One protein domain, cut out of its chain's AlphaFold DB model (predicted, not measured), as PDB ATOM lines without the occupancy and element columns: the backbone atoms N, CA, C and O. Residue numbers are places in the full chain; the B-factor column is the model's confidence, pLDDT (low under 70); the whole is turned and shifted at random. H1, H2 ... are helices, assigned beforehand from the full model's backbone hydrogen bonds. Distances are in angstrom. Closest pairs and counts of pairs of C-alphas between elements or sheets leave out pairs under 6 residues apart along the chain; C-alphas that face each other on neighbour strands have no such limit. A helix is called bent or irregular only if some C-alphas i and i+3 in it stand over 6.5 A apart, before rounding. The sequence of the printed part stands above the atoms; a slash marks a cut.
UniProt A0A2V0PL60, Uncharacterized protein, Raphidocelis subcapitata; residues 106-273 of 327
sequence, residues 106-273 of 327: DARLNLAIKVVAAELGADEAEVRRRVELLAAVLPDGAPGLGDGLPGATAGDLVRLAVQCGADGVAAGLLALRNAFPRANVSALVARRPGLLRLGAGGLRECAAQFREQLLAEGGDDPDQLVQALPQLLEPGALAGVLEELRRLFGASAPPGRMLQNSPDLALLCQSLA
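What this domain is: This is residues 106 to 273 of the 327 residues of an uncharacterized protein of Raphidocelis subcapitata (UniProt A0A2V0PL60). What is the overall shape? It is an elongated body of helices: H3b, the second arm of the bent helix H3, and H5 run side by side along the length, and H1, H2 and H3a pack together at one end, H8, H9 and H10 at the other. Between the ends, the short helices H4 and H7 pack on this pair, H4 on H3b and H7 on H5, and H6 packs on H4. What is it made of, and how large is it? The 168 printed residues hold ten named helices, H1 to H10 in order along the chain, and no named strand; the class is all helix, and the helix packing is mostly crossed. It is compact, with a radius of gyration of the C-alphas of 17.6 A, and spans 58 by 31 by 27 A.

How they stand to each other: How does the longest helix run, and what is beside it? H3, residues 154 to 179, was assigned as one helix by its hydrogen bonds but is bent, with C-alphas 163 and 166 9.5 A apart; its arms, H3a (residues 154 to 163) and H3b (residues 166 to 179), are about perpendicular at 86 degrees. H5, residues 193 to 216, touches H3b at a shallow tilt of 10 degrees, the same way, the closest C-alphas being those of Gly 172 and Ala 200 at 4.3 A. With residues 193 to 197 alone H5 touches H3a, about perpendicular at 89 degrees, closest at the C-alphas of Leu 160 and Arg 197, 6.7 A apart. What else touches the two arms? H1, residues 106 to 120, touches H3a at a steep tilt of 42 degrees, the same way, with the C-alphas of Ala 112 and Gly 155 closest at 5.0 A. H2, residues 124 to 137, touches H3a about perpendicular at 87 degrees, with the C-alphas of Val 131 and Ala 161 closest at 5.4 A. H4, residues 185 to 191, touches residues 173 to 177 of H3b alone, with the C-alphas of Arg 177 and Val 185 closest at 6.2 A. What lies farther along? H7, residues 230 to 233, touches H5, with the C-alphas of Cys 206 and Leu 233 closest at 6.2 A; H6, residues 222 to 228, touches H4, with those of Leu 188 and Gln 227 closest at 5.7 A. H8, residues 237 to 249, only just touches H5, with 3 pairs of C-alphas within 8 A, those of Phe 210 and Leu 238 closest at 6.9 A. With parts of its length alone H8 touches H9, residues 255 to 261, closest at the C-alphas of Leu 245 and Pro 255, 6.0 A, and H10, residues 265 to 272, closest at those of Val 241 and Cys 269, 5.8 A. Are the helix backbones complete? Each O i to N i+4 pair is within hydrogen-bond range in H1, H2, H3a, H3b, H4, H6, H8 and H9, but 14 of 20 are in H5 and 3 of 4 in H10; H7 is too short for such a pair.

Where its parts are: Where does the longest helix lie? H3a begins at C-alpha 154 (219.144, 275.781, 236.396) and measures 14.3 A; H3b measures 19.9 A. How long are the others? H5 measures 27.5 A and is irregular, with C-alphas 197 and 200 8.9 A apart and a kink of 110 degrees near residue 200. H1 measures 20.9 A from C-alpha 106 (227.812, 274.389, 233.623), H2 20.3 A and H8 18.3 A; H10 ends at C-alpha 272 (203.781, 291.405, 254.742).

The domain as a whole: How far does it reach? The two C-alphas farthest apart, those of Asp 123 and Ser 252, are 58.2 A apart. Is it continuous? The printed part has no cut; the link from H2 to H3, residues 138 to 153, is long and the other links are tight. Where is confidence low? Residues 141 to 148 and 272 to 273 are under 70, and the mean pLDDT of the printed part is 91.6.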
ATOM      1  N   ASP A 106     228.106 275.424 234.620       87.69
ATOM      2  CA  ASP A 106     227.812 274.389 233.623       87.69
ATOM      3  C   ASP A 106     227.556 273.009 234.239       87.69
ATOM      4  O   ASP A 106     226.710 272.260 233.751       87.69
ATOM      5  N   ALA A 107     228.252 272.646 235.324       90.38
ATOM      6  CA  ALA A 107     228.015 271.387 236.032       90.38
ATOM      7  C   ALA A 107     226.598 271.332 236.625       90.38
ATOM      8  O   ALA A 107     225.919 270.311 236.493       90.38
ATOM      9  N   ARG A 108     226.110 272.446 237.193       91.50
ATOM     10  CA  ARG A 108     224.728 272.582 237.685       91.50
ATOM     11  C   ARG A 108     223.709 272.422 236.563       91.50
ATOM     12  O   ARG A 108     222.728 271.701 236.733       91.50
ATOM     13  N   LEU A 109     223.951 273.057 235.415       91.69
ATOM     14  CA  LEU A 109     223.081 272.934 234.245       91.69
ATOM     15  C   LEU A 109     223.066 271.504 233.695       91.69
ATOM     16  O   LEU A 109     221.999 270.950 233.448       91.69
ATOM     17  N   ASN A 110     224.234 270.875 233.559       93.94
ATOM     18  CA  ASN A 110     224.353 269.489 233.107       93.94
ATOM     19  C   ASN A 110     223.634 268.519 234.053       93.94
ATOM     20  O   ASN A 110     222.946 267.614 233.586       93.94
ATOM     21  N   LEU A 111     223.760 268.711 235.368       94.75
ATOM     22  CA  LEU A 111     223.020 267.918 236.347       94.75
ATOM     23  C   LEU A 111     221.508 268.135 236.211       94.75
ATOM     24  O   LEU A 111     220.759 267.164 236.191       94.75
ATOM     25  N   ALA A 112     221.059 269.385 236.070       95.69
ATOM     26  CA  ALA A 112     219.647 269.705 235.875       95.69
ATOM     27  C   ALA A 112     219.072 269.052 234.607       95.69
ATOM     28  O   ALA A 112     217.971 268.509 234.656       95.69
ATOM     29  N   ILE A 113     219.826 269.040 233.500       96.50
ATOM     30  CA  ILE A 113     219.448 268.344 232.259       96.50
ATOM     31  C   ILE A 113     219.235 266.854 232.523       96.50
ATOM     32  O   ILE A 113     218.180 266.335 232.174       96.50
ATOM     33  N   LYS A 114     220.185 266.184 233.185       97.75
ATOM     34  CA  LYS A 114     220.091 264.749 233.503       97.75
ATOM     35  C   LYS A 114     218.874 264.420 234.360       97.75
ATOM     36  O   LYS A 114     218.134 263.491 234.053       97.75
ATOM     37  N   VAL A 115     218.656 265.197 235.421       97.88
ATOM     38  CA  VAL A 115     217.535 264.984 236.347       97.88
ATOM     39  C   VAL A 115     216.199 265.189 235.633       97.88
ATOM     40  O   VAL A 115     215.341 264.317 235.693       97.88
ATOM     41  N   VAL A 116     216.029 266.296 234.903       97.19
ATOM     42  CA  VAL A 116     214.768 266.588 234.201       97.19
ATOM     43  C   VAL A 116     214.520 265.615 233.042       97.19
ATOM     44  O   VAL A 116     213.378 265.219 232.820       97.19
ATOM     45  N   ALA A 117     215.565 265.192 232.322       97.62
ATOM     46  CA  ALA A 117     215.460 264.167 231.284       97.62
ATOM     47  C   ALA A 117     214.974 262.830 231.866       97.62
ATOM     48  O   ALA A 117     214.024 262.248 231.344       97.62
ATOM     49  N   ALA A 118     215.553 262.396 232.992       97.81
ATOM     50  CA  ALA A 118     215.138 261.184 233.693       97.81
ATOM     51  C   ALA A 118     213.697 261.271 234.226       97.81
ATOM     52  O   ALA A 118     212.936 260.319 234.076       97.81
ATOM     53  N   GLU A 119     213.296 262.410 234.798       97.38
ATOM     54  CA  GLU A 119     211.930 262.628 235.300       97.38
ATOM     55  C   GLU A 119     210.868 262.559 234.196       97.38
ATOM     56  O   GLU A 119     209.774 262.044 234.418       97.38
ATOM     57  N   LEU A 120     211.172 263.095 233.012       95.44
ATOM     58  CA  LEU A 120     210.231 263.174 231.892       95.44
ATOM     59  C   LEU A 120     210.344 261.991 230.921       95.44
ATOM     60  O   LEU A 120     209.583 261.930 229.958       95.44
ATOM     61  N   GLY A 121     211.287 261.070 231.147       96.62
ATOM     62  CA  GLY A 121     211.582 259.973 230.223       96.62
ATOM     63  C   GLY A 121     212.037 260.456 228.841       96.62
ATOM     64  O   GLY A 121     211.734 259.813 227.837       96.62
ATOM     65  N   ALA A 122     212.710 261.608 228.775       96.94
ATOM     66  CA  ALA A 122     213.199 262.217 227.542       96.94
ATOM     67  C   ALA A 122     214.699 261.953 227.340       96.94
ATOM     68  O   ALA A 122     215.436 261.721 228.296       96.94
ATOM     69  N   ASP A 123     215.161 262.024 226.093       97.75
ATOM     70  CA  ASP A 123     216.583 261.898 225.773       97.75
ATOM     71  C   ASP A 123     217.387 263.130 226.239       97.75
ATOM     72  O   ASP A 123     216.980 264.276 226.021       97.75
ATOM     73  N   GLU A 124     218.549 262.903 226.865       97.94
ATOM     74  CA  GLU A 124     219.396 263.978 227.405       97.94
ATOM     75  C   GLU A 124     219.899 264.934 226.310       97.94
ATOM     76  O   GLU A 124     220.009 266.142 226.553       97.94
ATOM     77  N   ALA A 125     220.203 264.424 225.108       97.19
ATOM     78  CA  ALA A 125     220.706 265.248 224.011       97.19
ATOM     79  C   ALA A 125     219.602 266.147 223.436       97.19
ATOM     80  O   ALA A 125     219.850 267.318 223.145       97.19
ATOM     81  N   GLU A 126     218.371 265.644 223.348       96.25
ATOM     82  CA  GLU A 126     217.212 266.449 222.947       96.25
ATOM     83  C   GLU A 126     216.894 267.551 223.971       96.25
ATOM     84  O   GLU A 126     216.669 268.703 223.590       96.25
ATOM     85  N   VAL A 127     216.933 267.252 225.276       96.69
ATOM     86  CA  VAL A 127     216.744 268.275 226.322       96.69
ATOM     87  C   VAL A 127     217.834 269.345 226.236       96.69
ATOM     88  O   VAL A 127     217.527 270.538 226.267       96.69
ATOM     89  N   ARG A 128     219.100 268.945 226.058       95.88
ATOM     90  CA  ARG A 128     220.225 269.874 225.866       95.88
ATOM     91  C   ARG A 128     220.010 270.786 224.660       95.88
ATOM     92  O   ARG A 128     220.130 272.001 224.796       95.88
ATOM     93  N   ARG A 129     219.610 270.228 223.515       95.12
ATOM     94  CA  ARG A 129     219.307 271.002 222.304       95.12
ATOM     95  C   ARG A 129     218.219 272.050 222.554       95.12
ATOM     96  O   ARG A 129     218.338 273.183 222.098       95.12
ATOM     97  N   ARG A 130     217.161 271.710 223.298       94.56
ATOM     98  CA  ARG A 130     216.097 272.670 223.651       94.56
ATOM     99  C   ARG A 130     216.599 273.798 224.544       94.56
ATOM    100  O   ARG A 130     216.191 274.940 224.360       94.56
ATOM    101  N   VAL A 131     217.485 273.489 225.486       93.56
ATOM    102  CA  VAL A 131     218.119 274.483 226.362       93.56
ATOM    103  C   VAL A 131     219.007 275.439 225.556       93.56
ATOM    104  O   VAL A 131     218.956 276.647 225.774       93.56
ATOM    105  N   GLU A 132     219.760 274.934 224.578       91.81
ATOM    106  CA  GLU A 132     220.560 275.761 223.661       91.81
ATOM    107  C   GLU A 132     219.683 276.668 222.786       91.81
ATOM    108  O   GLU A 132     219.984 277.847 222.606       91.81
ATOM    109  N   LEU A 133     218.554 276.155 222.286       91.50
ATOM    110  CA  LEU A 133     217.583 276.968 221.551       91.50
ATOM    111  C   LEU A 133     216.965 278.055 222.438       91.50
ATOM    112  O   LEU A 133     216.827 279.194 221.999       91.50
ATOM    113  N   LEU A 134     216.637 277.735 223.693       90.69
ATOM    114  CA  LEU A 134     216.143 278.716 224.660       90.69
ATOM    115  C   LEU A 134     217.172 279.832 224.900       90.69
ATOM    116  O   LEU A 134     216.811 281.008 224.906       90.69
ATOM    117  N   ALA A 135     218.448 279.467 225.042       88.38
ATOM    118  CA  ALA A 135     219.552 280.413 225.184       88.38
ATOM    119  C   ALA A 135     219.663 281.365 223.984       88.38
ATOM    120  O   ALA A 135     219.884 282.561 224.158       88.38
ATOM    121  N   ALA A 136     219.465 280.851 222.766       89.50
ATOM    122  CA  ALA A 136     219.510 281.652 221.546       89.50
ATOM    123  C   ALA A 136     218.351 282.664 221.447       89.50
ATOM    124  O   ALA A 136     218.513 283.732 220.859       89.50
ATOM    125  N   VAL A 137     217.191 282.342 222.025       89.62
ATOM    126  CA  VAL A 137     215.999 283.207 222.009       89.62
ATOM    127  C   VAL A 137     216.060 284.311 223.080       89.62
ATOM    128  O   VAL A 137     215.428 285.353 222.911       89.62
ATOM    129  N   LEU A 138     216.836 284.130 224.157       86.25
ATOM    130  CA  LEU A 138     216.948 285.071 225.281       86.25
ATOM    131  C   LEU A 138     218.355 285.704 225.372       86.25
ATOM    132  O   LEU A 138     219.114 285.380 226.287       86.25
ATOM    133  N   PRO A 139     218.711 286.640 224.471       72.44
ATOM    134  CA  PRO A 139     220.073 287.174 224.384       72.44
ATOM    135  C   PRO A 139     220.488 288.011 225.603       72.44
ATOM    136  O   PRO A 139     221.627 287.905 226.048       72.44
ATOM    137  N   ASP A 140     219.572 288.795 226.186       78.81
ATOM    138  CA  ASP A 140     219.869 289.641 227.361       78.81
ATOM    139  C   ASP A 140     219.988 288.835 228.668       78.81
ATOM    140  O   ASP A 140     220.295 289.385 229.724       78.81
ATOM    141  N   GLY A 141     219.728 287.529 228.604       63.75
ATOM    142  CA  GLY A 141     219.861 286.601 229.716       63.75
ATOM    143  C   GLY A 141     221.270 286.047 229.931       63.75
ATOM    144  O   GLY A 141     221.447 285.221 230.821       63.75
ATOM    145  N   ALA A 142     222.259 286.439 229.126       52.66
ATOM    146  CA  ALA A 142     223.592 285.841 229.161       52.66
ATOM    147  C   ALA A 142     224.689 286.885 229.417       52.66
ATOM    148  O   ALA A 142     224.717 287.949 228.793       52.66
ATOM    149  N   PRO A 143     225.642 286.540 230.296       49.41
ATOM    150  CA  PRO A 143     226.809 285.807 229.803       49.41
ATOM    151  C   PRO A 143     226.883 284.381 230.369       49.41
ATOM    152  O   PRO A 143     227.051 284.199 231.561       49.41
ATOM    153  N   GLY A 144     226.788 283.371 229.494       55.84
ATOM    154  CA  GLY A 144     226.908 281.952 229.855       55.84
ATOM    155  C   GLY A 144     225.689 281.419 230.614       55.84
ATOM    156  O   GLY A 144     225.431 281.795 231.749       55.84
ATOM    157  N   LEU A 145     224.936 280.490 230.017       60.53
ATOM    158  CA  LEU A 145     223.741 279.898 230.642       60.53
ATOM    159  C   LEU A 145     224.002 279.294 232.034       60.53
ATOM    160  O   LEU A 145     223.071 279.096 232.815       60.53
ATOM    161  N   GLY A 146     225.264 278.986 232.330       57.03
ATOM    162  CA  GLY A 146     225.684 278.469 233.612       57.03
ATOM    163  C   GLY A 146     225.780 279.519 234.737       57.03
ATOM    164  O   GLY A 146     225.556 279.149 235.893       57.03
ATOM    165  N   ASP A 147     226.030 280.803 234.444       64.94
ATOM    166  CA  ASP A 147     225.955 281.866 235.469       64.94
ATOM    167  C   ASP A 147     224.497 282.136 235.883       64.94
ATOM    168  O   ASP A 147     224.228 282.631 236.979       64.94
ATOM    169  N   GLY A 148     223.554 281.663 235.061       62.88
ATOM    170  CA  GLY A 148     222.134 281.588 235.363       62.88
ATOM    171  C   GLY A 148     221.398 282.899 235.109       62.88
ATOM    172  O   GLY A 148     221.940 283.996 235.217       62.88
ATOM    173  N   LEU A 149     220.111 282.780 234.780       74.62
ATOM    174  CA  LEU A 149     219.214 283.928 234.773       74.62
ATOM    175  C   LEU A 149     219.006 284.406 236.220       74.62
ATOM    176  O   LEU A 149     218.709 283.575 237.087       74.62
ATOM    177  N   PRO A 150     219.139 285.712 236.511       72.94
ATOM    178  CA  PRO A 150     218.947 286.220 237.861       72.94
ATOM    179  C   PRO A 150     217.537 285.872 238.348       72.94
ATOM    180  O   PRO A 150     216.544 286.288 237.759       72.94
ATOM    181  N   GLY A 151     217.458 285.091 239.428       75.75
ATOM    182  CA  GLY A 151     216.191 284.652 240.019       75.75
ATOM    183  C   GLY A 151     215.641 283.319 239.499       75.75
ATOM    184  O   GLY A 151     214.544 282.936 239.905       75.75
ATOM    185  N   ALA A 152     216.374 282.593 238.649       84.75
ATOM    186  CA  ALA A 152     215.966 281.279 238.157       84.75
ATOM    187  C   ALA A 152     217.002 280.199 238.456       84.75
ATOM    188  O   ALA A 152     218.200 280.376 238.235       84.75
ATOM    189  N   THR A 153     216.534 279.043 238.920       89.81
ATOM    190  CA  THR A 153     217.412 277.887 239.096       89.81
ATOM    191  C   THR A 153     217.694 277.223 237.746       89.81
ATOM    192  O   THR A 153     216.868 277.269 236.834       89.81
ATOM    193  N   ALA A 154     218.838 276.543 237.610       91.56
ATOM    194  CA  ALA A 154     219.144 275.781 236.396       91.56
ATOM    195  C   ALA A 154     218.039 274.752 236.070       91.56
ATOM    196  O   ALA A 154     217.671 274.581 234.910       91.56
ATOM    197  N   GLY A 155     217.447 274.131 237.097       92.75
ATOM    198  CA  GLY A 155     216.303 273.231 236.945       92.75
ATOM    199  C   GLY A 155     215.076 273.919 236.347       92.75
ATOM    200  O   GLY A 155     214.436 273.363 235.457       92.75
ATOM    201  N   ASP A 156     214.775 275.147 236.771       91.38
ATOM    202  CA  ASP A 156     213.645 275.907 236.235       91.38
ATOM    203  C   ASP A 156     213.803 276.241 234.755       91.38
ATOM    204  O   ASP A 156     212.812 276.184 234.023       91.38
ATOM    205  N   LEU A 157     215.030 276.552 234.322       91.69
ATOM    206  CA  LEU A 157     215.354 276.837 232.922       91.69
ATOM    207  C   LEU A 157     215.207 275.597 232.047       91.69
ATOM    208  O   LEU A 157     214.593 275.665 230.984       91.69
ATOM    209  N   VAL A 158     215.714 274.450 232.509       94.62
ATOM    210  CA  VAL A 158     215.577 273.181 231.783       94.62
ATOM    211  C   VAL A 158     214.105 272.775 231.690       94.62
ATOM    212  O   VAL A 158     213.630 272.434 230.608       94.62
ATOM    213  N   ARG A 159     213.340 272.881 232.786       94.62
ATOM    214  CA  ARG A 159     211.893 272.607 232.768       94.62
ATOM    215  C   ARG A 159     211.157 273.529 231.802       94.62
ATOM    216  O   ARG A 159     210.312 273.054 231.050       94.62
ATOM    217  N   LEU A 160     211.503 274.815 231.781       93.12
ATOM    218  CA  LEU A 160     210.921 275.775 230.847       93.12
ATOM    219  C   LEU A 160     211.230 275.405 229.388       93.12
ATOM    220  O   LEU A 160     210.324 275.397 228.555       93.12
ATOM    221  N   ALA A 161     212.483 275.045 229.092       93.81
ATOM    222  CA  ALA A 161     212.905 274.627 227.757       93.81
ATOM    223  C   ALA A 161     212.124 273.400 227.262       93.81
ATOM    224  O   ALA A 161     211.761 273.326 226.087       93.81
ATOM    225  N   VAL A 162     211.834 272.446 228.153       95.25
ATOM    226  CA  VAL A 162     211.086 271.234 227.798       95.25
ATOM    227  C   VAL A 162     209.581 271.488 227.683       95.25
ATOM    228  O   VAL A 162     208.972 270.978 226.746       95.25
ATOM    229  N   GLN A 163     208.989 272.266 228.595       93.31
ATOM    230  CA  GLN A 163     207.539 272.504 228.652       93.31
ATOM    231  C   GLN A 163     207.039 273.444 227.553       93.31
ATOM    232  O   GLN A 163     206.031 273.159 226.914       93.31
ATOM    233  N   CYS A 164     207.719 274.571 227.342       89.25
ATOM    234  CA  CYS A 164     207.257 275.601 226.411       89.25
ATOM    235  C   CYS A 164     207.828 275.415 225.000       89.25
ATOM    236  O   CYS A 164     207.214 275.857 224.027       89.25
ATOM    237  N   GLY A 165     209.000 274.782 224.880       89.88
ATOM    238  CA  GLY A 165     209.761 274.742 223.633       89.88
ATOM    239  C   GLY A 165     210.214 276.132 223.164       89.88
ATOM    240  O   GLY A 165     209.900 277.157 223.770       89.88
ATOM    241  N   ALA A 166     210.959 276.183 222.058       88.50
ATOM    242  CA  ALA A 166     211.438 277.450 221.500       88.50
ATOM    243  C   ALA A 166     210.284 278.317 220.959       88.50
ATOM    244  O   ALA A 166     210.238 279.522 221.212       88.50
ATOM    245  N   ASP A 167     209.315 277.692 220.285       92.12
ATOM    246  CA  ASP A 167     208.184 278.393 219.668       92.12
ATOM    247  C   ASP A 167     207.241 279.003 220.712       92.12
ATOM    248  O   ASP A 167     206.794 280.140 220.560       92.12
ATOM    249  N   GLY A 168     206.970 278.283 221.807       94.12
ATOM    250  CA  GLY A 168     206.140 278.789 222.900       94.12
ATOM    251  C   GLY A 168     206.788 279.975 223.610       94.12
ATOM    252  O   GLY A 168     206.107 280.956 223.920       94.12
ATOM    253  N   VAL A 169     208.110 279.937 223.796       93.56
ATOM    254  CA  VAL A 169     208.866 281.060 224.364       93.56
ATOM    255  C   VAL A 169     208.860 282.261 223.422       93.56
ATOM    256  O   VAL A 169     208.551 283.367 223.864       93.56
ATOM    257  N   ALA A 170     209.105 282.062 222.126       94.69
ATOM    258  CA  ALA A 170     209.029 283.135 221.135       94.69
ATOM    259  C   ALA A 170     207.624 283.765 221.080       94.69
ATOM    260  O   ALA A 170     207.488 284.989 221.093       94.69
ATOM    261  N   ALA A 171     206.568 282.946 221.100       96.12
ATOM    262  CA  ALA A 171     205.188 283.420 221.147       96.12
ATOM    263  C   ALA A 171     204.881 284.206 222.434       96.12
ATOM    264  O   ALA A 171     204.187 285.224 222.377       96.12
ATOM    265  N   GLY A 172     205.410 283.770 223.582       96.06
ATOM    266  CA  GLY A 172     205.296 284.474 224.862       96.06
ATOM    267  C   GLY A 172     206.009 285.829 224.858       96.06
ATOM    268  O   GLY A 172     205.427 286.832 225.269       96.06
ATOM    269  N   LEU A 173     207.227 285.893 224.315       95.62
ATOM    270  CA  LEU A 173     207.980 287.143 224.158       95.62
ATOM    271  C   LEU A 173     207.265 288.129 223.232       95.62
ATOM    272  O   LEU A 173     207.161 289.311 223.551       95.62
ATOM    273  N   LEU A 174     206.719 287.649 222.111       96.75
ATOM    274  CA  LEU A 174     205.917 288.474 221.204       96.75
ATOM    275  C   LEU A 174     204.638 288.977 221.879       96.75
ATOM    276  O   LEU A 174     204.271 290.138 221.714       96.75
ATOM    277  N   ALA A 175     203.970 288.133 222.670       97.50
ATOM    278  CA  ALA A 175     202.800 288.536 223.440       97.50
ATOM    279  C   ALA A 175     203.135 289.655 224.440       97.50
ATOM    280  O   ALA A 175     202.431 290.664 224.475       97.50
ATOM    281  N   LEU A 176     204.238 289.519 225.183       97.12
ATOM    282  CA  LEU A 176     204.723 290.554 226.099       97.12
ATOM    283  C   LEU A 176     205.138 291.831 225.362       97.12
ATOM    284  O   LEU A 176     204.838 292.922 225.835       97.12
ATOM    285  N   ARG A 177     205.764 291.724 224.187       97.62
ATOM    286  CA  ARG A 177     206.165 292.886 223.381       97.62
ATOM    287  C   ARG A 177     204.973 293.673 222.851       97.62
ATOM    288  O   ARG A 177     205.017 294.898 222.833       97.62
ATOM    289  N   ASN A 178     203.918 292.978 222.437       97.88
ATOM    290  CA  ASN A 178     202.677 293.610 221.994       97.88
ATOM    291  C   ASN A 178     201.930 294.269 223.160       97.88
ATOM    292  O   ASN A 178     201.270 295.285 222.976       97.88
ATOM    293  N   ALA A 179     202.034 293.682 224.353       97.38
ATOM    294  CA  ALA A 179     201.441 294.201 225.574       97.38
ATOM    295  C   ALA A 179     202.194 295.430 226.125       97.38
ATOM    296  O   ALA A 179     201.554 296.383 226.558       97.38
ATOM    297  N   PHE A 180     203.528 295.410 226.102       97.62
ATOM    298  CA  PHE A 180     204.398 296.438 226.681       97.62
ATOM    299  C   PHE A 180     205.429 296.901 225.636       97.62
ATOM    300  O   PHE A 180     206.581 296.448 225.635       97.62
ATOM    301  N   PRO A 181     205.032 297.767 224.686       97.44
ATOM    302  CA  PRO A 181     205.867 298.143 223.547       97.44
ATOM    303  C   PRO A 181     207.097 298.976 223.928       97.44
ATOM    304  O   PRO A 181     208.057 299.034 223.153       97.44
ATOM    305  N   ARG A 182     207.114 299.630 225.095       97.12
ATOM    306  CA  ARG A 182     208.264 300.419 225.566       97.12
ATOM    307  C   ARG A 182     209.177 299.618 226.491       97.12
ATOM    308  O   ARG A 182     210.357 299.947 226.577       97.12
ATOM    309  N   ALA A 183     208.675 298.552 227.111       96.75
ATOM    310  CA  ALA A 183     209.456 297.724 228.022       96.75
ATOM    311  C   ALA A 183     210.507 296.873 227.289       96.75
ATOM    312  O   ALA A 183     210.273 296.340 226.193       96.75
ATOM    313  N   ASN A 184     211.667 296.693 227.929       95.06
ATOM    314  CA  ASN A 184     212.639 295.682 227.516       95.06
ATOM    315  C   ASN A 184     212.158 294.288 227.970       95.06
ATOM    316  O   ASN A 184     212.382 293.873 229.108       95.06
ATOM    317  N   VAL A 185     211.495 293.573 227.059       95.25
ATOM    318  CA  VAL A 185     210.904 292.249 227.309       95.25
ATOM    319  C   VAL A 185     211.962 291.186 227.609       95.25
ATOM    320  O   VAL A 185     211.736 290.329 228.461       95.25
ATOM    321  N   SER A 186     213.119 291.229 226.950       91.62
ATOM    322  CA  SER A 186     214.189 290.255 227.181       91.62
ATOM    323  C   SER A 186     214.785 290.412 228.579       91.62
ATOM    324  O   SER A 186     214.919 289.417 229.287       91.62
ATOM    325  N   ALA A 187     215.019 291.645 229.039       90.81
ATOM    326  CA  ALA A 187     215.447 291.910 230.415       90.81
ATOM    327  C   ALA A 187     214.374 291.545 231.460       90.81
ATOM    328  O   ALA A 187     214.693 291.017 232.526       90.81
ATOM    329  N   LEU A 188     213.098 291.799 231.156       93.25
ATOM    330  CA  LEU A 188     211.957 291.440 232.006       93.25
ATOM    331  C   LEU A 188     211.897 289.924 232.225       93.25
ATOM    332  O   LEU A 188     211.852 289.457 233.364       93.25
ATOM    333  N   VAL A 189     211.950 289.151 231.140       93.12
ATOM    334  CA  VAL A 189     211.915 287.685 231.193       93.12
ATOM    335  C   VAL A 189     213.182 287.116 231.822       93.12
ATOM    336  O   VAL A 189     213.091 286.146 232.568       93.12
ATOM    337  N   ALA A 190     214.342 287.738 231.599       89.00
ATOM    338  CA  ALA A 190     215.589 287.334 232.240       89.00
ATOM    339  C   ALA A 190     215.506 287.396 233.777       89.00
ATOM    340  O   ALA A 190     216.033 286.519 234.453       89.00
ATOM    341  N   ARG A 191     214.799 288.390 234.332       89.75
ATOM    342  CA  ARG A 191     214.568 288.524 235.783       89.75
ATOM    343  C   ARG A 191     213.515 287.561 236.332       89.75
ATOM    344  O   ARG A 191     213.527 287.242 237.518       89.75
ATOM    345  N   ARG A 192     212.553 287.142 235.503       92.19
ATOM    346  CA  ARG A 192     211.452 286.262 235.925       92.19
ATOM    347  C   ARG A 192     211.039 285.298 234.805       92.19
ATOM    348  O   ARG A 192     209.961 285.447 234.227       92.19
ATOM    349  N   PRO A 193     211.832 284.248 234.527       91.44
ATOM    350  CA  PRO A 193     211.520 283.316 233.441       91.44
ATOM    351  C   PRO A 193     210.284 282.454 233.723       91.44
ATOM    352  O   PRO A 193     209.698 281.906 232.793       91.44
ATOM    353  N   GLY A 194     209.832 282.381 234.982       91.81
ATOM    354  CA  GLY A 194     208.576 281.725 235.358       91.81
ATOM    355  C   GLY A 194     207.348 282.271 234.622       91.81
ATOM    356  O   GLY A 194     206.414 281.512 234.379       91.81
ATOM    357  N   LEU A 195     207.378 283.534 234.174       93.88
ATOM    358  CA  LEU A 195     206.294 284.144 233.393       93.88
ATOM    359  C   LEU A 195     206.022 283.399 232.082       93.88
ATOM    360  O   LEU A 195     204.875 283.269 231.665       93.88
ATOM    361  N   LEU A 196     207.059 282.846 231.448       94.31
ATOM    362  CA  LEU A 196     206.909 282.123 230.186       94.31
ATOM    363  C   LEU A 196     206.119 280.811 230.337       94.31
ATOM    364  O   LEU A 196     205.573 280.324 229.347       94.31
ATOM    365  N   ARG A 197     205.983 280.274 231.559       93.88
ATOM    366  CA  ARG A 197     205.190 279.062 231.832       93.88
ATOM    367  C   ARG A 197     203.685 279.271 231.644       93.88
ATOM    368  O   ARG A 197     202.982 278.304 231.376       93.88
ATOM    369  N   LEU A 198     203.193 280.508 231.744       94.44
ATOM    370  CA  LEU A 198     201.775 280.848 231.536       94.44
ATOM    371  C   LEU A 198     201.341 280.718 230.065       94.44
ATOM    372  O   LEU A 198     200.148 280.685 229.760       94.44
ATOM    373  N   GLY A 199     202.305 280.654 229.141       95.25
ATOM    374  CA  GLY A 199     202.053 280.654 227.705       95.25
ATOM    375  C   GLY A 199     201.577 282.012 227.176       95.25
ATOM    376  O   GLY A 199     201.286 282.952 227.914       95.25
ATOM    377  N   ALA A 200     201.497 282.132 225.851       96.75
ATOM    378  CA  ALA A 200     201.185 283.407 225.202       96.75
ATOM    379  C   ALA A 200     199.757 283.914 225.483       96.75
ATOM    380  O   ALA A 200     199.545 285.124 225.514       96.75
ATOM    381  N   GLY A 201     198.784 283.014 225.664       97.06
ATOM    382  CA  GLY A 201     197.398 283.369 225.993       97.06
ATOM    383  C   GLY A 201     197.283 283.962 227.395       97.06
ATOM    384  O   GLY A 201     196.898 285.122 227.534       97.06
ATOM    385  N   GLY A 202     197.737 283.213 228.407       96.94
ATOM    386  CA  GLY A 202     197.724 283.662 229.801       96.94
ATOM    387  C   GLY A 202     198.515 284.952 230.012       96.94
ATOM    388  O   GLY A 202     198.046 285.857 230.691       96.94
ATOM    389  N   LEU A 203     199.661 285.117 229.339       97.19
ATOM    390  CA  LEU A 203     200.428 286.366 229.406       97.19
ATOM    391  C   LEU A 203     199.661 287.585 228.875       97.19
ATOM    392  O   LEU A 203     199.815 288.677 229.419       97.19
ATOM    393  N   ARG A 204     198.836 287.431 227.831       97.81
ATOM    394  CA  ARG A 204     198.007 288.540 227.321       97.81
ATOM    395  C   ARG A 204     196.916 288.914 228.310       97.81
ATOM    396  O   ARG A 204     196.688 290.103 228.512       97.81
ATOM    397  N   GLU A 205     196.278 287.919 228.915       97.69
ATOM    398  CA  GLU A 205     195.234 288.111 229.923       97.69
ATOM    399  C   GLU A 205     195.800 288.781 231.175       97.69
ATOM    400  O   GLU A 205     195.309 289.836 231.572       97.69
ATOM    401  N   CYS A 206     196.898 288.257 231.729       97.38
ATOM    402  CA  CYS A 206     197.585 288.859 232.871       97.38
ATOM    403  C   CYS A 206     198.047 290.289 232.565       97.38
ATOM    404  O   CYS A 206     197.855 291.183 233.380       97.38
ATOM    405  N   ALA A 207     198.604 290.544 231.377       97.75
ATOM    406  CA  ALA A 207     199.021 291.891 230.996       97.75
ATOM    407  C   ALA A 207     197.840 292.862 230.822       97.75
ATOM    408  O   ALA A 207     197.978 294.049 231.117       97.75
ATOM    409  N   ALA A 208     196.693 292.388 230.326       97.81
ATOM    410  CA  ALA A 208     195.478 293.190 230.218       97.81
ATOM    411  C   ALA A 208     194.921 293.537 231.604       97.81
ATOM    412  O   ALA A 208     194.717 294.717 231.882       97.81
ATOM    413  N   GLN A 209     194.787 292.539 232.483       97.38
ATOM    414  CA  GLN A 209     194.354 292.724 233.872       97.38
ATOM    415  C   GLN A 209     195.291 293.667 234.632       97.38
ATOM    416  O   GLN A 209     194.830 294.580 235.309       97.38
ATOM    417  N   PHE A 210     196.607 293.498 234.468       97.75
ATOM    418  CA  PHE A 210     197.613 294.370 235.068       97.75
ATOM    419  C   PHE A 210     197.417 295.835 234.653       97.75
ATOM    420  O   PHE A 210     197.401 296.722 235.504       97.75
ATOM    421  N   ARG A 211     197.247 296.101 233.348       97.44
ATOM    422  CA  ARG A 211     197.033 297.467 232.844       97.44
ATOM    423  C   ARG A 211     195.736 298.066 233.364       97.44
ATOM    424  O   ARG A 211     195.740 299.208 233.803       97.44
ATOM    425  N   GLU A 212     194.649 297.306 233.307       97.75
ATOM    426  CA  GLU A 212     193.335 297.753 233.765       97.75
ATOM    427  C   GLU A 212     193.361 298.127 235.251       97.75
ATOM    428  O   GLU A 212     192.963 299.232 235.611       97.75
ATOM    429  N   GLN A 213     193.913 297.254 236.097       97.12
ATOM    430  CA  GLN A 213     194.032 297.500 237.535       97.12
ATOM    431  C   GLN A 213     194.930 298.699 237.843       97.12
ATOM    432  O   GLN A 213     194.579 299.530 238.675       97.12
ATOM    433  N   LEU A 214     196.076 298.827 237.165       97.12
ATOM    434  CA  LEU A 214     196.989 299.942 237.410       97.12
ATOM    435  C   LEU A 214     196.375 301.292 237.010       97.12
ATOM    436  O   LEU A 214     196.515 302.266 237.748       97.12
ATOM    437  N   LEU A 215     195.684 301.343 235.867       96.88
ATOM    438  CA  LEU A 215     195.012 302.552 235.380       96.88
ATOM    439  C   LEU A 215     193.814 302.926 236.262       96.88
ATOM    440  O   LEU A 215     193.617 304.107 236.547       96.88
ATOM    441  N   ALA A 216     193.047 301.940 236.739       96.88
ATOM    442  CA  ALA A 216     191.942 302.167 237.675       96.88
ATOM    443  C   ALA A 216     192.422 302.820 238.983       96.88
ATOM    444  O   ALA A 216     191.744 303.685 239.532       96.88
ATOM    445  N   GLU A 217     193.630 302.475 239.430       96.25
ATOM    446  CA  GLU A 217     194.272 303.052 240.613       96.25
ATOM    447  C   GLU A 217     195.125 304.298 240.324       96.25
ATOM    448  O   GLU A 217     195.969 304.671 241.144       96.25
ATOM    449  N   GLY A 218     194.930 304.944 239.171       95.94
ATOM    450  CA  GLY A 218     195.554 306.224 238.836       95.94
ATOM    451  C   GLY A 218     197.048 306.157 238.507       95.94
ATOM    452  O   GLY A 218     197.746 307.151 238.704       95.94
ATOM    453  N   GLY A 219     197.557 305.003 238.066       95.69
ATOM    454  CA  GLY A 219     198.895 304.899 237.483       95.69
ATOM    455  C   GLY A 219     198.900 305.249 235.990       95.69
ATOM    456  O   GLY A 219     197.983 304.879 235.272       95.69
ATOM    457  N   ASP A 220     199.964 305.896 235.508       95.38
ATOM    458  CA  ASP A 220     200.079 306.412 234.135       95.38
ATOM    459  C   ASP A 220     200.931 305.533 233.185       95.38
ATOM    460  O   ASP A 220     200.536 305.291 232.046       95.38
ATOM    461  N   ASP A 221     202.094 305.031 233.630       96.50
ATOM    462  CA  ASP A 221     203.030 304.240 232.803       96.50
ATOM    463  C   ASP A 221     203.153 302.769 233.285       96.50
ATOM    464  O   ASP A 221     203.933 302.467 234.199       96.50
ATOM    465  N   PRO A 222     202.379 301.823 232.711       97.00
ATOM    466  CA  PRO A 222     202.474 300.403 233.058       97.00
ATOM    467  C   PRO A 222     203.778 299.752 232.580       97.00
ATOM    468  O   PRO A 222     204.275 298.838 233.241       97.00
ATOM    469  N   ASP A 223     204.343 300.214 231.462       97.75
ATOM    470  CA  ASP A 223     205.531 299.622 230.842       97.75
ATOM    471  C   ASP A 223     206.757 299.812 231.742       97.75
ATOM    472  O   ASP A 223     207.528 298.874 231.963       97.75
ATOM    473  N   GLN A 224     206.911 301.016 232.305       96.50
ATOM    474  CA  GLN A 224     208.000 301.329 233.229       96.50
ATOM    475  C   GLN A 224     207.916 300.489 234.508       96.50
ATOM    476  O   GLN A 224     208.928 299.942 234.959       96.50
ATOM    477  N   LEU A 225     206.717 300.359 235.082       96.81
ATOM    478  CA  LEU A 225     206.516 299.610 236.321       96.81
ATOM    479  C   LEU A 225     206.784 298.112 236.128       96.81
ATOM    480  O   LEU A 225     207.486 297.504 236.934       96.81
ATOM    481  N   VAL A 226     206.293 297.529 235.033       97.06
ATOM    482  CA  VAL A 226     206.541 296.123 234.677       97.06
ATOM    483  C   VAL A 226     208.021 295.843 234.445       97.06
ATOM    484  O   VAL A 226     208.528 294.798 234.853       97.06
ATOM    485  N   GLN A 227     208.739 296.773 233.813       95.50
ATOM    486  CA  GLN A 227     210.176 296.633 233.606       95.50
ATOM    487  C   GLN A 227     210.956 296.677 234.930       95.50
ATOM    488  O   GLN A 227     211.949 295.960 235.082       95.50
ATOM    489  N   ALA A 228     210.515 297.496 235.888       95.25
ATOM    490  CA  ALA A 228     211.105 297.544 237.221       95.25
ATOM    491  C   ALA A 228     210.801 296.265 238.020       95.25
ATOM    492  O   ALA A 228     211.720 295.671 238.587       95.25
ATOM    493  N   LEU A 229     209.539 295.821 238.010       95.75
ATOM    494  CA  LEU A 229     209.021 294.731 238.840       95.75
ATOM    495  C   LEU A 229     208.209 293.701 238.037       95.75
ATOM    496  O   LEU A 229     206.976 293.672 238.110       95.75
ATOM    497  N   PRO A 230     208.886 292.775 237.336       95.44
ATOM    498  CA  PRO A 230     208.223 291.750 236.526       95.44
ATOM    499  C   PRO A 230     207.298 290.822 237.324       95.44
ATOM    500  O   PRO A 230     206.342 290.284 236.777       95.44
ATOM    501  N   GLN A 231     207.558 290.638 238.622       94.31
ATOM    502  CA  GLN A 231     206.750 289.795 239.512       94.31
ATOM    503  C   GLN A 231     205.304 290.281 239.691       94.31
ATOM    504  O   GLN A 231     204.444 289.489 240.057       94.31
ATOM    505  N   LEU A 232     205.011 291.555 239.409       96.12
ATOM    506  CA  LEU A 232     203.645 292.083 239.489       96.12
ATOM    507  C   LEU A 232     202.744 291.603 238.342       96.12
ATOM    508  O   LEU A 232     201.529 291.754 238.433       96.12
ATOM    509  N   LEU A 233     203.319 291.018 237.283       96.56
ATOM    510  CA  LEU A 233     202.559 290.382 236.202       96.56
ATOM    511  C   LEU A 233     201.964 289.027 236.597       96.56
ATOM    512  O   LEU A 233     201.164 288.481 235.838       96.56
ATOM    513  N   GLU A 234     202.356 288.460 237.740       94.12
ATOM    514  CA  GLU A 234     201.746 287.229 238.234       94.12
ATOM    515  C   GLU A 234     200.276 287.481 238.622       94.12
ATOM    516  O   GLU A 234     199.943 288.543 239.161       94.12
ATOM    517  N   PRO A 235     199.370 286.529 238.340       92.75
ATOM    518  CA  PRO A 235     197.945 286.717 238.579       92.75
ATOM    519  C   PRO A 235     197.679 287.007 240.062       92.75
ATOM    520  O   PRO A 235     198.097 286.257 240.939       92.75
ATOM    521  N   GLY A 236     196.992 288.117 240.340       91.56
ATOM    522  CA  GLY A 236     196.652 288.557 241.697       91.56
ATOM    523  C   GLY A 236     197.772 289.273 242.465       91.56
ATOM    524  O   GLY A 236     197.477 289.932 243.461       91.56
ATOM    525  N   ALA A 237     199.027 289.233 242.000       94.31
ATOM    526  CA  ALA A 237     200.148 289.861 242.704       94.31
ATOM    527  C   ALA A 237     199.994 291.387 242.794       94.31
ATOM    528  O   ALA A 237     200.174 291.966 243.865       94.31
ATOM    529  N   LEU A 238     199.615 292.040 241.689       96.38
ATOM    530  CA  LEU A 238     199.351 293.480 241.683       96.38
ATOM    531  C   LEU A 238     198.178 293.840 242.606       96.38
ATOM    532  O   LEU A 238     198.295 294.774 243.393       96.38
ATOM    533  N   ALA A 239     197.074 293.094 242.535       95.50
ATOM    534  CA  ALA A 239     195.883 293.358 243.339       95.50
ATOM    535  C   ALA A 239     196.189 293.323 244.846       95.50
ATOM    536  O   ALA A 239     195.825 294.261 245.552       95.50
ATOM    537  N   GLY A 240     196.932 292.312 245.311       94.38
ATOM    538  CA  GLY A 240     197.349 292.219 246.714       94.38
ATOM    539  C   GLY A 240     198.276 293.361 247.139       94.38
ATOM    540  O   GLY A 240     198.111 293.928 248.214       94.38
ATOM    541  N   VAL A 241     199.213 293.774 246.276       95.88
ATOM    542  CA  VAL A 241     200.078 294.936 246.560       95.88
ATOM    543  C   VAL A 241     199.262 296.227 246.646       95.88
ATOM    544  O   VAL A 241     199.482 297.028 247.551       95.88
ATOM    545  N   LEU A 242     198.312 296.442 245.734       95.62
ATOM    546  CA  LEU A 242     197.453 297.627 245.749       95.62
ATOM    547  C   LEU A 242     196.560 297.655 246.994       95.62
ATOM    548  O   LEU A 242     196.416 298.707 247.608       95.62
ATOM    549  N   GLU A 243     195.997 296.518 247.395       94.38
ATOM    550  CA  GLU A 243     195.205 296.395 248.621       94.38
ATOM    551  C   GLU A 243     196.021 296.748 249.869       94.38
ATOM    552  O   GLU A 243     195.592 297.590 250.660       94.38
ATOM    553  N   GLU A 244     197.235 296.208 250.000       94.12
ATOM    554  CA  GLU A 244     198.131 296.537 251.111       94.12
ATOM    555  C   GLU A 244     198.534 298.013 251.118       94.12
ATOM    556  O   GLU A 244     198.560 298.648 252.174       94.12
ATOM    557  N   LEU A 245     198.780 298.611 249.952       94.62
ATOM    558  CA  LEU A 245     199.060 300.043 249.862       94.62
ATOM    559  C   LEU A 245     197.858 300.888 250.291       94.62
ATOM    560  O   LEU A 245     198.037 301.846 251.044       94.62
ATOM    561  N   ARG A 246     196.634 300.522 249.886       94.56
ATOM    562  CA  ARG A 246     195.413 301.198 250.360       94.56
ATOM    563  C   ARG A 246     195.256 301.054 251.871       94.56
ATOM    564  O   ARG A 246     194.917 302.026 252.542       94.56
ATOM    565  N   ARG A 247     195.546 299.871 252.417       92.81
ATOM    566  CA  ARG A 247     195.496 299.604 253.859       92.81
ATOM    567  C   ARG A 247     196.511 300.447 254.637       92.81
ATOM    568  O   ARG A 247     196.178 300.958 255.702       92.81
ATOM    569  N   LEU A 248     197.731 300.602 254.119       92.19
ATOM    570  CA  LEU A 248     198.824 301.316 254.792       92.19
ATOM    571  C   LEU A 248     198.737 302.844 254.659       92.19
ATOM    572  O   LEU A 248     199.034 303.551 255.621       92.19
ATOM    573  N   PHE A 249     198.347 303.361 253.492       93.50
ATOM    574  CA  PHE A 249     198.390 304.799 253.182       93.50
ATOM    575  C   PHE A 249     197.007 305.471 253.113       93.50
ATOM    576  O   PHE A 249     196.916 306.700 252.983       93.50
ATOM    577  N   GLY A 250     195.929 304.690 253.241       90.81
ATOM    578  CA  GLY A 250     194.551 305.173 253.229       90.81
ATOM    579  C   GLY A 250     194.173 305.866 251.917       90.81
ATOM    580  O   GLY A 250     194.650 305.510 250.844       90.81
ATOM    581  N   ALA A 251     193.320 306.891 252.006       88.00
ATOM    582  CA  ALA A 251     192.835 307.662 250.854       88.00
ATOM    583  C   ALA A 251     193.747 308.842 250.451       88.00
ATOM    584  O   ALA A 251     193.350 309.677 249.642       88.00
ATOM    585  N   SER A 252     194.940 308.964 251.047       85.31
ATOM    586  CA  SER A 252     195.793 310.149 250.867       85.31
ATOM    587  C   SER A 252     196.367 310.281 249.452       85.31
ATOM    588  O   SER A 252     196.548 311.397 248.966       85.31
ATOM    589  N   ALA A 253     196.622 309.157 248.779       91.00
ATOM    590  CA  ALA A 253     197.124 309.122 247.415       91.00
ATOM    591  C   ALA A 253     196.649 307.858 246.676       91.00
ATOM    592  O   ALA A 253     196.509 306.801 247.294       91.00
ATOM    593  N   PRO A 254     196.426 307.945 245.351       95.50
ATOM    594  CA  PRO A 254     196.097 306.784 244.535       95.50
ATOM    595  C   PRO A 254     197.275 305.786 244.536       95.50
ATOM    596  O   PRO A 254     198.406 306.176 244.206       95.50
ATOM    597  N   PRO A 255     197.051 304.511 244.901       96.12
ATOM    598  CA  PRO A 255     198.131 303.553 245.143       96.12
ATOM    599  C   PRO A 255     198.900 303.208 243.862       96.12
ATOM    600  O   PRO A 255     200.109 302.981 243.926       96.12
ATOM    601  N   GLY A 256     198.253 303.253 242.691       95.88
ATOM    602  CA  GLY A 256     198.916 303.037 241.402       95.88
ATOM    603  C   GLY A 256     200.009 304.072 241.131       95.88
ATOM    604  O   GLY A 256     201.118 303.722 240.723       95.88
ATOM    605  N   ARG A 257     199.750 305.344 241.459       95.88
ATOM    606  CA  ARG A 257     200.730 306.429 241.305       95.88
ATOM    607  C   ARG A 257     201.877 306.330 242.308       95.88
ATOM    608  O   ARG A 257     203.028 306.598 241.964       95.88
ATOM    609  N   MET A 258     201.584 305.929 243.545       96.06
ATOM    610  CA  MET A 258     202.617 305.689 244.560       96.06
ATOM    611  C   MET A 258     203.581 304.588 244.121       96.06
ATOM    612  O   MET A 258     204.796 304.750 244.223       96.06
ATOM    613  N   LEU A 259     203.033 303.501 243.580       96.19
ATOM    614  CA  LEU A 259     203.803 302.361 243.102       96.19
ATOM    615  C   LEU A 259     204.724 302.729 241.930       96.19
ATOM    616  O   LEU A 259     205.845 302.236 241.851       96.19
ATOM    617  N   GLN A 260     204.292 303.633 241.049       94.94
ATOM    618  CA  GLN A 260     205.122 304.133 239.948       94.94
ATOM    619  C   GLN A 260     206.265 305.034 240.416       94.94
ATOM    620  O   GLN A 260     207.381 304.925 239.911       94.94
ATOM    621  N   ASN A 261     206.007 305.899 241.399       95.88
ATOM    622  CA  ASN A 261     207.035 306.775 241.961       95.88
ATOM    623  C   ASN A 261     208.067 306.004 242.793       95.88
ATOM    624  O   ASN A 261     209.205 306.446 242.944       95.88
ATOM    625  N   SER A 262     207.667 304.885 243.393       96.25
ATOM    626  CA  SER A 262     208.504 304.106 244.307       96.25
ATOM    627  C   SER A 262     208.196 302.613 244.171       96.25
ATOM    628  O   SER A 262     207.489 302.054 245.014       96.25
ATOM    629  N   PRO A 263     208.733 301.940 243.133       95.56
ATOM    630  CA  PRO A 263     208.463 300.524 242.890       95.56
ATOM    631  C   PRO A 263     208.868 299.646 244.081       95.56
ATOM    632  O   PRO A 263     208.154 298.707 244.413       95.56
ATOM    633  N   ASP A 264     209.933 299.991 244.806       94.81
ATOM    634  CA  ASP A 264     210.417 299.222 245.963       94.81
ATOM    635  C   ASP A 264     209.355 299.004 247.060       94.81
ATOM    636  O   ASP A 264     209.432 298.030 247.814       94.81
ATOM    637  N   LEU A 265     208.309 299.844 247.116       94.88
ATOM    638  CA  LEU A 265     207.162 299.647 248.008       94.88
ATOM    639  C   LEU A 265     206.444 298.311 247.766       94.88
ATOM    640  O   LEU A 265     205.933 297.714 248.715       94.88
ATOM    641  N   ALA A 266     206.446 297.802 246.531       94.12
ATOM    642  CA  ALA A 266     205.885 296.494 246.207       94.12
ATOM    643  C   ALA A 266     206.567 295.372 246.996       94.12
ATOM    644  O   ALA A 266     205.902 294.469 247.502       94.12
ATOM    645  N   LEU A 267     207.896 295.441 247.114       91.12
ATOM    646  CA  LEU A 267     208.702 294.434 247.805       91.12
ATOM    647  C   LEU A 267     208.405 294.437 249.306       91.12
ATOM    648  O   LEU A 267     208.313 293.377 249.925       91.12
ATOM    649  N   LEU A 268     208.185 295.625 249.878       90.88
ATOM    650  CA  LEU A 268     207.787 295.774 251.276       90.88
ATOM    651  C   LEU A 268     206.401 295.169 251.535       90.88
ATOM    652  O   LEU A 268     206.224 294.469 252.527       90.88
ATOM    653  N   CYS A 269     205.443 295.379 250.627       89.00
ATOM    654  CA  CYS A 269     204.092 294.822 250.755       89.00
ATOM    655  C   CYS A 269     204.079 293.291 250.625       89.00
ATOM    656  O   CYS A 269     203.373 292.612 251.365       89.00
ATOM    657  N   GLN A 270     204.904 292.721 249.742       82.31
ATOM    658  CA  GLN A 270     204.993 291.265 249.571       82.31
ATOM    659  C   GLN A 270     205.556 290.550 250.797       82.31
ATOM    660  O   GLN A 270     205.111 289.456 251.119       82.31
ATOM    661  N   SER A 271     206.495 291.171 251.518       72.31
ATOM    662  CA  SER A 271     206.998 290.609 252.775       72.31
ATOM    663  C   SER A 271     205.923 290.548 253.866       72.31
ATOM    664  O   SER A 271     206.086 289.791 254.821       72.31
ATOM    665  N   LEU A 272     204.865 291.355 253.762       61.75
ATOM    666  CA  LEU A 272     203.781 291.405 254.742       61.75
ATOM    667  C   LEU A 272     202.684 290.380 254.435       61.75
ATOM    668  O   LEU A 272     202.039 289.890 255.361       61.75
ATOM    669  N   ALA A 273     202.526 289.991 253.167       62.31
ATOM    670  CA  ALA A 273     201.630 288.916 252.762       62.31
ATOM    671  C   ALA A 273     202.108 287.578 253.363       62.31
ATOM    672  O   ALA A 273     203.105 286.997 252.942       62.31
TER     673      ALA A 273